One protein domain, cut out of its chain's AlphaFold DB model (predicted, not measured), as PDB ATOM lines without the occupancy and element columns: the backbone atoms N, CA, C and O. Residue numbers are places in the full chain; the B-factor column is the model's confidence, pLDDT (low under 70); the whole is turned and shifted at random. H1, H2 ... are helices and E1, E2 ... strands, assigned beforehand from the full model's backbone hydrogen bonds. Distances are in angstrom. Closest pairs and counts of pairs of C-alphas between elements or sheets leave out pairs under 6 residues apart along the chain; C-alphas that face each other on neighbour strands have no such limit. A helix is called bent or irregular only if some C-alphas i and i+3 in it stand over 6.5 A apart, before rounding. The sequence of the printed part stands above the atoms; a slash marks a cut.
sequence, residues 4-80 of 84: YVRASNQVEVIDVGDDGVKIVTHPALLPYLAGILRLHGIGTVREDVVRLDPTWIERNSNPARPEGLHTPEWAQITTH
ATOM      1  N   TYR A   4     -51.547 -22.939  32.512       45.88
ATOM      2  CA  TYR A   4     -50.924 -23.570  33.677       45.88
ATOM      3  C   TYR A   4     -51.438 -25.001  33.797       45.88
ATOM      4  O   TYR A   4     -52.569 -25.222  34.230       45.88
ATOM      5  N   VAL A   5     -50.614 -25.983  33.431       51.16
ATOM      6  CA  VAL A   5     -50.930 -27.396  33.688       51.16
ATOM      7  C   VAL A   5     -50.108 -27.867  34.878       51.16
ATOM      8  O   VAL A   5     -48.900 -28.071  34.772       51.16
ATOM      9  N   ARG A   6     -50.774 -28.029  36.026       53.19
ATOM     10  CA  ARG A   6     -50.170 -28.526  37.266       53.19
ATOM     11  C   ARG A   6     -50.054 -30.047  37.179       53.19
ATOM     12  O   ARG A   6     -50.979 -30.763  37.548       53.19
ATOM     13  N   ALA A   7     -48.940 -30.537  36.639       52.50
ATOM     14  CA  ALA A   7     -48.665 -31.972  36.552       52.50
ATOM     15  C   ALA A   7     -48.461 -32.566  37.957       52.50
ATOM     16  O   ALA A   7     -48.938 -33.644  38.272       52.50
ATOM     17  N   SER A   8     -47.830 -31.797  38.839       54.94
ATOM     18  CA  SER A   8     -47.771 -32.001  40.286       54.94
ATOM     19  C   SER A   8     -47.713 -30.614  40.932       54.94
ATOM     20  O   SER A   8     -47.487 -29.636  40.218       54.94
ATOM     21  N   ASN A   9     -47.879 -30.473  42.252       61.94
ATOM     22  CA  ASN A   9     -47.849 -29.154  42.909       61.94
ATOM     23  C   ASN A   9     -46.573 -28.327  42.626       61.94
ATOM     24  O   ASN A   9     -46.559 -27.141  42.947       61.94
ATOM     25  N   GLN A  10     -45.552 -28.957  42.033       70.31
ATOM     26  CA  GLN A  10     -44.203 -28.463  41.791       70.31
ATOM     27  C   GLN A  10     -43.694 -28.690  40.341       70.31
ATOM     28  O   GLN A  10     -42.498 -28.537  40.103       70.31
ATOM     29  N   VAL A  11     -44.556 -29.087  39.386       78.00
ATOM     30  CA  VAL A  11     -44.212 -29.187  37.946       78.00
ATOM     31  C   VAL A  11     -45.287 -28.499  37.111       78.00
ATOM     32  O   VAL A  11     -46.449 -28.917  37.123       78.00
ATOM     33  N   GLU A  12     -44.885 -27.476  36.367       81.81
ATOM     34  CA  GLU A  12     -45.747 -26.646  35.530       81.81
ATOM     35  C   GLU A  12     -45.317 -26.733  34.068       81.81
ATOM     36  O   GLU A  12     -44.130 -26.669  33.754       81.81
ATOM     37  N   VAL A  13     -46.285 -26.851  33.162       80.12
ATOM     38  CA  VAL A  13     -46.050 -26.721  31.718       80.12
ATOM     39  C   VAL A  13     -46.625 -25.390  31.260       80.12
ATOM     40  O   VAL A  13     -47.800 -25.137  31.503       80.12
ATOM     41  N   ILE A  14     -45.796 -24.556  30.633       79.62
ATOM     42  CA  ILE A  14     -46.084 -23.166  30.264       79.62
ATOM     43  C   ILE A  14     -45.905 -23.010  28.754       79.62
ATOM     44  O   ILE A  14     -44.815 -23.244  28.237       79.62
ATOM     45  N   ASP A  15     -46.944 -22.565  28.047       74.94
ATOM     46  CA  ASP A  15     -46.823 -22.098  26.659       74.94
ATOM     47  C   ASP A  15     -46.361 -20.630  26.657       74.94
ATOM     48  O   ASP A  15     -47.055 -19.746  27.168       74.94
ATOM     49  N   VAL A  16     -45.165 -20.381  26.122       73.12
ATOM     50  CA  VAL A  16     -44.519 -19.060  26.045       73.12
ATOM     51  C   VAL A  16     -44.775 -18.402  24.679       73.12
ATOM     52  O   VAL A  16     -44.251 -17.333  24.389       73.12
ATOM     53  N   GLY A  17     -45.640 -18.987  23.841       69.19
ATOM     54  CA  GLY A  17     -45.955 -18.457  22.519       69.19
ATOM     55  C   GLY A  17     -44.843 -18.770  21.521       69.19
ATOM     56  O   GLY A  17     -44.579 -19.942  21.254       69.19
ATOM     57  N   ASP A  18     -44.214 -17.732  20.972       64.75
ATOM     58  CA  ASP A  18     -43.183 -17.860  19.929       64.75
ATOM     59  C   ASP A  18     -41.895 -18.525  20.444       64.75
ATOM     60  O   ASP A  18     -41.179 -19.166  19.680       64.75
ATOM     61  N   ASP A  19     -41.644 -18.452  21.755       61.91
ATOM     62  CA  ASP A  19     -40.506 -19.102  22.422       61.91
ATOM     63  C   ASP A  19     -40.757 -20.593  22.735       61.91
ATOM     64  O   ASP A  19     -39.902 -21.275  23.306       61.91
ATOM     65  N   GLY A  20     -41.939 -21.107  22.387       75.25
ATOM     66  CA  GLY A  20     -42.330 -22.500  22.563       75.25
ATOM     67  C   GLY A  20     -42.837 -22.859  23.964       75.25
ATOM     68  O   GLY A  20     -43.393 -22.027  24.677       75.25
ATOM     69  N   VAL A  21     -42.706 -24.133  24.354       81.19
ATOM     70  CA  VAL A  21     -43.212 -24.654  25.637       81.19
ATOM     71  C   VAL A  21     -42.069 -24.773  26.650       81.19
ATOM     72  O   VAL A  21     -40.957 -25.174  26.311       81.19
ATOM     73  N   LYS A  22     -42.328 -24.454  27.919       86.75
ATOM     74  CA  LYS A  22     -41.385 -24.632  29.031       86.75
ATOM     75  C   LYS A  22     -41.968 -25.550  30.090       86.75
ATOM     76  O   LYS A  22     -43.146 -25.454  30.419       86.75
ATOM     77  N   ILE A  23     -41.126 -26.413  30.646       86.75
ATOM     78  CA  ILE A  23     -41.443 -27.215  31.826       86.75
ATOM     79  C   ILE A  23     -40.698 -26.614  33.004       86.75
ATOM     80  O   ILE A  23     -39.475 -26.701  33.080       86.75
ATOM     81  N   VAL A  24     -41.441 -25.983  33.905       87.50
ATOM     82  CA  VAL A  24     -40.913 -25.342  35.102       87.50
ATOM     83  C   VAL A  24     -41.052 -26.300  36.279       87.50
ATOM     84  O   VAL A  24     -42.137 -26.805  36.552       87.50
ATOM     85  N   THR A  25     -39.947 -26.589  36.964       85.81
ATOM     86  CA  THR A  25     -39.926 -27.529  38.098       85.81
ATOM     87  C   THR A  25     -38.957 -27.091  39.194       85.81
ATOM     88  O   THR A  25     -38.066 -26.273  38.969       85.81
ATOM     89  N   HIS A  26     -39.068 -27.671  40.385       83.75
ATOM     90  CA  HIS A  26     -38.044 -27.522  41.417       83.75
ATOM     91  C   HIS A  26     -36.781 -28.357  41.085       83.75
ATOM     92  O   HIS A  26     -36.927 -29.498  40.629       83.75
ATOM     93  N   PRO A  27     -35.546 -27.873  41.355       84.06
ATOM     94  CA  PRO A  27     -34.308 -28.629  41.125       84.06
ATOM     95  C   PRO A  27     -34.288 -30.012  41.785       84.06
ATOM     96  O   PRO A  27     -33.808 -30.976  41.195       84.06
ATOM     97  N   ALA A  28     -34.868 -30.135  42.985       84.38
ATOM     98  CA  ALA A  28     -34.947 -31.410  43.709       84.38
ATOM     99  C   ALA A  28     -35.770 -32.484  42.973       84.38
ATOM    100  O   ALA A  28     -35.633 -33.671  43.264       84.38
ATOM    101  N   LEU A  29     -36.618 -32.079  42.022       85.12
ATOM    102  CA  LEU A  29     -37.446 -32.982  41.229       85.12
ATOM    103  C   LEU A  29     -36.806 -33.397  39.905       85.12
ATOM    104  O   LEU A  29     -37.317 -34.323  39.281       85.12
ATOM    105  N   LEU A  30     -35.694 -32.783  39.482       85.69
ATOM    106  CA  LEU A  30     -35.019 -33.143  38.228       85.69
ATOM    107  C   LEU A  30     -34.729 -34.652  38.105       85.69
ATOM    108  O   LEU A  30     -35.040 -35.206  37.049       85.69
ATOM    109  N   PRO A  31     -34.249 -35.362  39.153       88.88
ATOM    110  CA  PRO A  31     -34.027 -36.809  39.066       88.88
ATOM    111  C   PRO A  31     -35.307 -37.623  38.810       88.88
ATOM    112  O   PRO A  31     -35.241 -38.729  38.281       88.88
ATOM    113  N   TYR A  32     -36.473 -37.083  39.174       86.25
ATOM    114  CA  TYR A  32     -37.779 -37.738  39.052       86.25
ATOM    115  C   TYR A  32     -38.594 -37.235  37.856       86.25
ATOM    116  O   TYR A  32     -39.610 -37.839  37.508       86.25
ATOM    117  N   LEU A  33     -38.154 -36.153  37.206       86.56
ATOM    118  CA  LEU A  33     -38.915 -35.435  36.188       86.56
ATOM    119  C   LEU A  33     -39.324 -36.344  35.026       86.56
ATOM    120  O   LEU A  33     -40.476 -36.318  34.605       86.56
ATOM    121  N   ALA A  34     -38.427 -37.216  34.558       88.88
ATOM    122  CA  ALA A  34     -38.740 -38.168  33.493       88.88
ATOM    123  C   ALA A  34     -39.891 -39.120  33.864       88.88
ATOM    124  O   ALA A  34     -40.756 -39.406  33.034       88.88
ATOM    125  N   GLY A  35     -39.924 -39.586  35.116       87.75
ATOM    126  CA  GLY A  35     -41.002 -40.429  35.629       87.75
ATOM    127  C   GLY A  35     -42.314 -39.660  35.755       87.75
ATOM    128  O   GLY A  35     -43.346 -40.143  35.301       87.75
ATOM    129  N   ILE A  36     -42.261 -38.443  36.302       87.69
ATOM    130  CA  ILE A  36     -43.428 -37.563  36.464       87.69
ATOM    131  C   ILE A  36     -44.063 -37.278  35.098       87.69
ATOM    132  O   ILE A  36     -45.245 -37.542  34.894       87.69
ATOM    133  N   LEU A  37     -43.280 -36.819  34.121       88.44
ATOM    134  CA  LEU A  37     -43.793 -36.482  32.791       88.44
ATOM    135  C   LEU A  37     -44.424 -37.684  32.088       88.44
ATOM    136  O   LEU A  37     -45.470 -37.539  31.456       88.44
ATOM    137  N   ARG A  38     -43.845 -38.878  32.254       88.25
ATOM    138  CA  ARG A  38     -44.407 -40.117  31.708       88.25
ATOM    139  C   ARG A  38     -45.702 -40.529  32.409       88.25
ATOM    140  O   ARG A  38     -46.644 -40.923  31.731       88.25
ATOM    141  N   LEU A  39     -45.764 -40.432  33.740       87.81
ATOM    142  CA  LEU A  39     -46.963 -40.757  34.527       87.81
ATOM    143  C   LEU A  39     -48.147 -39.853  34.175       87.81
ATOM    144  O   LEU A  39     -49.283 -40.317  34.139       87.81
ATOM    145  N   HIS A  40     -47.877 -38.583  33.876       83.94
ATOM    146  CA  HIS A  40     -48.895 -37.616  33.467       83.94
ATOM    147  C   HIS A  40     -49.143 -37.589  31.951       83.94
ATOM    148  O   HIS A  40     -49.941 -36.779  31.483       83.94
ATOM    149  N   GLY A  41     -48.475 -38.458  31.184       87.94
ATOM    150  CA  GLY A  41     -48.610 -38.523  29.729       87.94
ATOM    151  C   GLY A  41     -48.190 -37.238  29.013       87.94
ATOM    152  O   GLY A  41     -48.691 -36.975  27.935       87.94
ATOM    153  N   ILE A  42     -47.323 -36.420  29.617       87.06
ATOM    154  CA  ILE A  42     -46.888 -35.121  29.078       87.06
ATOM    155  C   ILE A  42     -45.820 -35.311  28.008       87.06
ATOM    156  O   ILE A  42     -45.827 -34.619  26.994       87.06
ATOM    157  N   GLY A  43     -44.876 -36.222  28.244       89.75
ATOM    158  CA  GLY A  43     -43.753 -36.422  27.342       89.75
ATOM    159  C   GLY A  43     -42.595 -37.204  27.950       89.75
ATOM    160  O   GLY A  43     -42.696 -37.791  29.030       89.75
ATOM    161  N   THR A  44     -41.470 -37.193  27.241       89.56
ATOM    162  CA  THR A  44     -40.228 -37.883  27.617       89.56
ATOM    163  C   THR A  44     -39.050 -36.922  27.648       89.56
ATOM    164  O   THR A  44     -38.866 -36.147  26.709       89.56
ATOM    165  N   VAL A  45     -38.224 -37.011  28.689       88.88
ATOM    166  CA  VAL A  45     -36.991 -36.218  28.818       88.88
ATOM    167  C   VAL A  45     -35.895 -36.800  27.924       88.88
ATOM    168  O   VAL A  45     -35.669 -38.012  27.923       88.88
ATOM    169  N   ARG A  46     -35.205 -35.932  27.185       84.88
ATOM    170  CA  ARG A  46     -33.946 -36.208  26.490       84.88
ATOM    171  C   ARG A  46     -32.986 -35.063  26.786       84.88
ATOM    172  O   ARG A  46     -33.255 -33.943  26.374       84.88
ATOM    173  N   GLU A  47     -31.885 -35.358  27.472       81.12
ATOM    174  CA  GLU A  47     -30.922 -34.336  27.908       81.12
ATOM    175  C   GLU A  47     -31.638 -33.230  28.709       81.12
ATOM    176  O   GLU A  47     -32.277 -33.544  29.714       81.12
ATOM    177  N   ASP A  48     -31.600 -31.983  28.234       80.25
ATOM    178  CA  ASP A  48     -32.208 -30.815  28.885       80.25
ATOM    179  C   ASP A  48     -33.551 -30.390  28.259       80.25
ATOM    180  O   ASP A  48     -34.113 -29.337  28.586       80.25
ATOM    181  N   VAL A  49     -34.090 -31.209  27.352       86.38
ATOM    182  CA  VAL A  49     -35.366 -30.958  26.676       86.38
ATOM    183  C   VAL A  49     -36.365 -32.080  26.920       86.38
ATOM    184  O   VAL A  49     -36.029 -33.231  27.201       86.38
ATOM    185  N   VAL A  50     -37.642 -31.749  26.787       89.62
ATOM    186  CA  VAL A  50     -38.741 -32.704  26.853       89.62
ATOM    187  C   VAL A  50     -39.387 -32.794  25.495       89.62
ATOM    188  O   VAL A  50     -39.894 -31.806  24.983       89.62
ATOM    189  N   ARG A  51     -39.407 -33.997  24.930       90.94
ATOM    190  CA  ARG A  51     -40.270 -34.297  23.796       90.94
ATOM    191  C   ARG A  51     -41.690 -34.457  24.313       90.94
ATOM    192  O   ARG A  51     -41.935 -35.374  25.098       90.94
ATOM    193  N   LEU A  52     -42.590 -33.581  23.898       88.44
ATOM    194  CA  LEU A  52     -43.992 -33.633  24.286       88.44
ATOM    195  C   LEU A  52     -44.699 -34.786  23.572       88.44
ATOM    196  O   LEU A  52     -44.384 -35.131  22.431       88.44
ATOM    197  N   ASP A  53     -45.645 -35.403  24.270       88.94
ATOM    198  CA  ASP A  53     -46.482 -36.445  23.697       88.94
ATOM    199  C   ASP A  53     -47.484 -35.818  22.705       88.94
ATOM    200  O   ASP A  53     -48.159 -34.848  23.064       88.94
ATOM    201  N   PRO A  54     -47.624 -36.347  21.475       84.88
ATOM    202  CA  PRO A  54     -48.572 -35.815  20.495       84.88
ATOM    203  C   PRO A  54     -50.013 -35.769  21.012       84.88
ATOM    204  O   PRO A  54     -50.721 -34.796  20.777       84.88
ATOM    205  N   THR A  55     -50.434 -36.770  21.788       85.62
ATOM    206  CA  THR A  55     -51.790 -36.816  22.354       85.62
ATOM    207  C   THR A  55     -51.977 -35.790  23.471       85.62
ATOM    208  O   THR A  55     -53.080 -35.270  23.667       85.62
ATOM    209  N   TRP A  56     -50.904 -35.454  24.197       84.75
ATOM    210  CA  TRP A  56     -50.911 -34.349  25.153       84.75
ATOM    211  C   TRP A  56     -50.991 -33.008  24.437       84.75
ATOM    212  O   TRP A  56     -51.789 -32.162  24.844       84.75
ATOM    213  N   ILE A  57     -50.215 -32.834  23.362       81.12
ATOM    214  CA  ILE A  57     -50.260 -31.642  22.517       81.12
ATOM    215  C   ILE A  57     -51.673 -31.452  21.977       81.12
ATOM    216  O   ILE A  57     -52.234 -30.384  22.174       81.12
ATOM    217  N   GLU A  58     -52.281 -32.456  21.351       79.12
ATOM    218  CA  GLU A  58     -53.638 -32.355  20.795       79.12
ATOM    219  C   GLU A  58     -54.669 -31.963  21.859       79.12
ATOM    220  O   GLU A  58     -55.493 -31.078  21.637       79.12
ATOM    221  N   ARG A  59     -54.589 -32.570  23.050       77.44
ATOM    222  CA  ARG A  59     -55.523 -32.305  24.152       77.44
ATOM    223  C   ARG A  59     -55.374 -30.908  24.753       77.44
ATOM    224  O   ARG A  59     -56.365 -30.328  25.188       77.44
ATOM    225  N   ASN A  60     -54.144 -30.410  24.846       74.94
ATOM    226  CA  ASN A  60     -53.821 -29.154  25.526       74.94
ATOM    227  C   ASN A  60     -53.502 -28.014  24.550       74.94
ATOM    228  O   ASN A  60     -53.161 -26.913  24.982       74.94
ATOM    229  N   SER A  61     -53.613 -28.258  23.243       67.75
ATOM    230  CA  SER A  61     -53.432 -27.223  22.232       67.75
ATOM    231  C   SER A  61     -54.523 -26.183  22.381       67.75
ATOM    232  O   SER A  61     -55.710 -26.491  22.462       67.75
ATOM    233  N   ASN A  62     -54.099 -24.925  22.430       65.19
ATOM    234  CA  ASN A  62     -55.014 -23.809  22.539       65.19
ATOM    235  C   ASN A  62     -55.837 -23.681  21.239       65.19
ATOM    236  O   ASN A  62     -55.248 -23.366  20.203       65.19
ATOM    237  N   PRO A  63     -57.174 -23.834  21.273       62.06
ATOM    238  CA  PRO A  63     -58.014 -23.653  20.088       62.06
ATOM    239  C   PRO A  63     -58.047 -22.197  19.598       62.06
ATOM    240  O   PRO A  63     -58.438 -21.945  18.467       62.06
ATOM    241  N   ALA A  64     -57.632 -21.231  20.429       61.44
ATOM    242  CA  ALA A  64     -57.484 -19.827  20.048       61.44
ATOM    243  C   ALA A  64     -56.094 -19.493  19.467       61.44
ATOM    244  O   ALA A  64     -55.798 -18.321  19.227       61.44
ATOM    245  N   ARG A  65     -55.209 -20.485  19.283       64.44
ATOM    246  CA  ARG A  65     -53.925 -20.285  18.599       64.44
ATOM    247  C   ARG A  65     -54.208 -20.027  17.109       64.44
ATOM    248  O   ARG A  65     -54.996 -20.773  16.532       64.44
ATOM    249  N   PRO A  66     -53.615 -18.990  16.488       61.59
ATOM    250  CA  PRO A  66     -53.827 -18.720  15.068       61.59
ATOM    251  C   PRO A  66     -53.471 -19.941  14.213       61.59
ATOM    252  O   PRO A  66     -52.466 -20.607  14.477       61.59
ATOM    253  N   GLU A  67     -54.280 -20.226  13.190       59.34
ATOM    254  CA  GLU A  67     -54.014 -21.316  12.247       59.34
ATOM    255  C   GLU A  67     -52.606 -21.160  11.641       59.34
ATOM    256  O   GLU A  67     -52.240 -20.089  11.156       59.34
ATOM    257  N   GLY A  68     -51.796 -22.221  11.713       57.12
ATOM    258  CA  GLY A  68     -50.404 -22.245  11.235       57.12
ATOM    259  C   GLY A  68     -49.327 -22.134  12.323       57.12
ATOM    260  O   GLY A  68     -48.168 -22.447  12.053       57.12
ATOM    261  N   LEU A  69     -49.680 -21.770  13.561       59.09
ATOM    262  CA  LEU A  69     -48.774 -21.862  14.711       59.09
ATOM    263  C   LEU A  69     -48.942 -23.232  15.375       59.09
ATOM    264  O   LEU A  69     -49.908 -23.473  16.093       59.09
ATOM    265  N   HIS A  70     -48.002 -24.143  15.128       64.12
ATOM    266  CA  HIS A  70     -47.990 -25.455  15.772       64.12
ATOM    267  C   HIS A  70     -47.483 -25.343  17.214       64.12
ATOM    268  O   HIS A  70     -46.476 -24.687  17.479       64.12
ATOM    269  N   THR A  71     -48.158 -26.017  18.149       66.38
ATOM    270  CA  THR A  71     -47.569 -26.294  19.464       66.38
ATOM    271  C   THR A  71     -46.281 -27.092  19.230       66.38
ATOM    272  O   THR A  71     -46.338 -28.121  18.553       66.38
ATOM    273  N   PRO A  72     -45.119 -26.624  19.715       74.75
ATOM    274  CA  PRO A  72     -43.849 -27.270  19.417       74.75
ATOM    275  C   PRO A  72     -43.810 -28.680  20.004       74.75
ATOM    276  O   PRO A  72     -44.358 -28.940  21.069       74.75
ATOM    277  N   GLU A  73     -43.103 -29.586  19.334       83.38
ATOM    278  CA  GLU A  73     -42.907 -30.964  19.809       83.38
ATOM    279  C   GLU A  73     -41.950 -31.057  21.009       83.38
ATOM    280  O   GLU A  73     -41.794 -32.123  21.608       83.38
ATOM    281  N   TRP A  74     -41.290 -29.949  21.349       85.44
ATOM    282  CA  TRP A  74     -40.231 -29.888  22.346       85.44
ATOM    283  C   TRP A  74     -40.506 -28.782  23.355       85.44
ATOM    284  O   TRP A  74     -40.958 -27.692  22.997       85.44
ATOM    285  N   ALA A  75     -40.189 -29.065  24.613       87.19
ATOM    286  CA  ALA A  75     -40.252 -28.118  25.705       87.19
ATOM    287  C   ALA A  75     -38.907 -28.016  26.427       87.19
ATOM    288  O   ALA A  75     -38.245 -29.026  26.671       87.19
ATOM    289  N   GLN A  76     -38.507 -26.804  26.801       88.94
ATOM    290  CA  GLN A  76     -37.279 -26.583  27.562       88.94
ATOM    291  C   GLN A  76     -37.529 -26.783  29.058       88.94
ATOM    292  O   GLN A  76     -38.507 -26.266  29.601       88.94
ATOM    293  N   ILE A  77     -36.628 -27.484  29.747       88.06
ATOM    294  CA  ILE A  77     -36.698 -27.621  31.203       88.06
ATOM    295  C   ILE A  77     -36.107 -26.363  31.843       88.06
ATOM    296  O   ILE A  77     -34.980 -25.968  31.564       88.06
ATOM    297  N   THR A  78     -36.877 -25.714  32.710       88.75
ATOM    298  CA  THR A  78     -36.441 -24.576  33.523       88.75
ATOM    299  C   THR A  78     -36.652 -24.918  34.989       88.75
ATOM    300  O   THR A  78     -37.647 -25.542  35.352       88.75
ATOM    301  N   THR A  79     -35.726 -24.507  35.854       85.19
ATOM    302  CA  THR A  79     -35.899 -24.690  37.296       85.19
ATOM    303  C   THR A  79     -36.192 -23.381  38.007       85.19
ATOM    304  O   THR A  79     -35.705 -22.326  37.606       85.19
ATOM    305  N   HIS A  80     -36.987 -23.445  39.075       81.69
ATOM    306  CA  HIS A  80     -37.179 -22.328  39.996       81.69
ATOM    307  C   HIS A  80     -36.771 -22.744  41.411       81.69
ATOM    308  O   HIS A  80     -37.050 -23.854  41.854       81.69
TER     309      HIS A  80
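AT A GLANCE: This is residues 4 to 80 of the 84 residues of an uncharacterized protein of Gordoniaceae bacterium zg-686 (UniProt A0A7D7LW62). A strongly twisted sheet of six strands is curled like part of a barrel, and the helix H1 packs on one face of it, closest to the edge strand E4. The short helix H2 only grazes the sheet, and the long link of residues 61 to 73 reaches away from H1 and makes much of the length. The printed part has 77 residues, with elements in the order E1, E2, E3, H1, E4, E5, H2, E6; the sheet is mixed, in the order E1, E2, E3, E6, E5, E4. The class is mixed, helices and strands; the whole is compact, with a radius of gyration of the C-alphas of 11.9 A, and elongated, spanning 38 by 23 by 22 A.

IN THESE COORDINATES: E1, residues 5 to 8, begins at C-alpha 5, (-50.930, -27.396, 33.688), and is 8.6 A long. E2, residues 11 to 15, measures 13.6 A and E3, residues 21 to 25, 13.2 A. H1, residues 27 to 39, is 18.7 A long and begins at C-alpha 27, (-34.308, -28.629, 41.125); it is irregular, with C-alphas 31 and 34 7.4 A apart. E4, residues 43 to 46, measures 9.8 A, E5, residues 49 to 52, 9.3 A, and H2, residues 54 to 60, 9.9 A. E6, residues 74 to 79, is 16.4 A long and ends at C-alpha 79, (-35.899, -24.690, 37.296).

HOW THE PARTS SIT: E1, E2 and E3 form a meander, each strand the antiparallel neighbour of the one before. In the hairpin of E1 and E2, N 7 and O 11 are 3.0 A apart, within hydrogen-bond range; in that of E2 and E3, N 12 and O 24 are 2.8 A apart. E3 and E6 are parallel at 30 degrees, with N 23 and O 76 at 2.8 A. E6 and E5 are antiparallel at 131 degrees, with N 50 and O 75 at 2.8 A. E4 and E5 are a hairpin, with N 44 and O 51 at 2.8 A. E3, H1 and E4 form a split strand-helix-strand unit, two strands of one sheet that are not neighbours, with a helix between them along the chain and here E6 and E5 between them in the sheet, and its crossover is right-handed. H1 is on one face of the sheet, in two layers, helix and sheet; its closest C-alphas to E4 are those of Ala 34 and Val 45, 5.4 A apart, and to E1 those of Leu 37 and Ala 7, 7.6 A apart. H1 and H2 are apart. In H2 every O i to N i+4 pair is within hydrogen-bond range; in H1, 5 of 9 are.

THE WHOLE: The two C-alphas farthest apart, those of Ala 28 and Glu 67, are 38.1 A apart. The printed part has no cut. The link from H2 to E6 is long, with 13 residues, and the other links are tight. The mean pLDDT of the printed part is 78.0; residues 4 to 9, 17 to 19 and 61 to 71 are under 70.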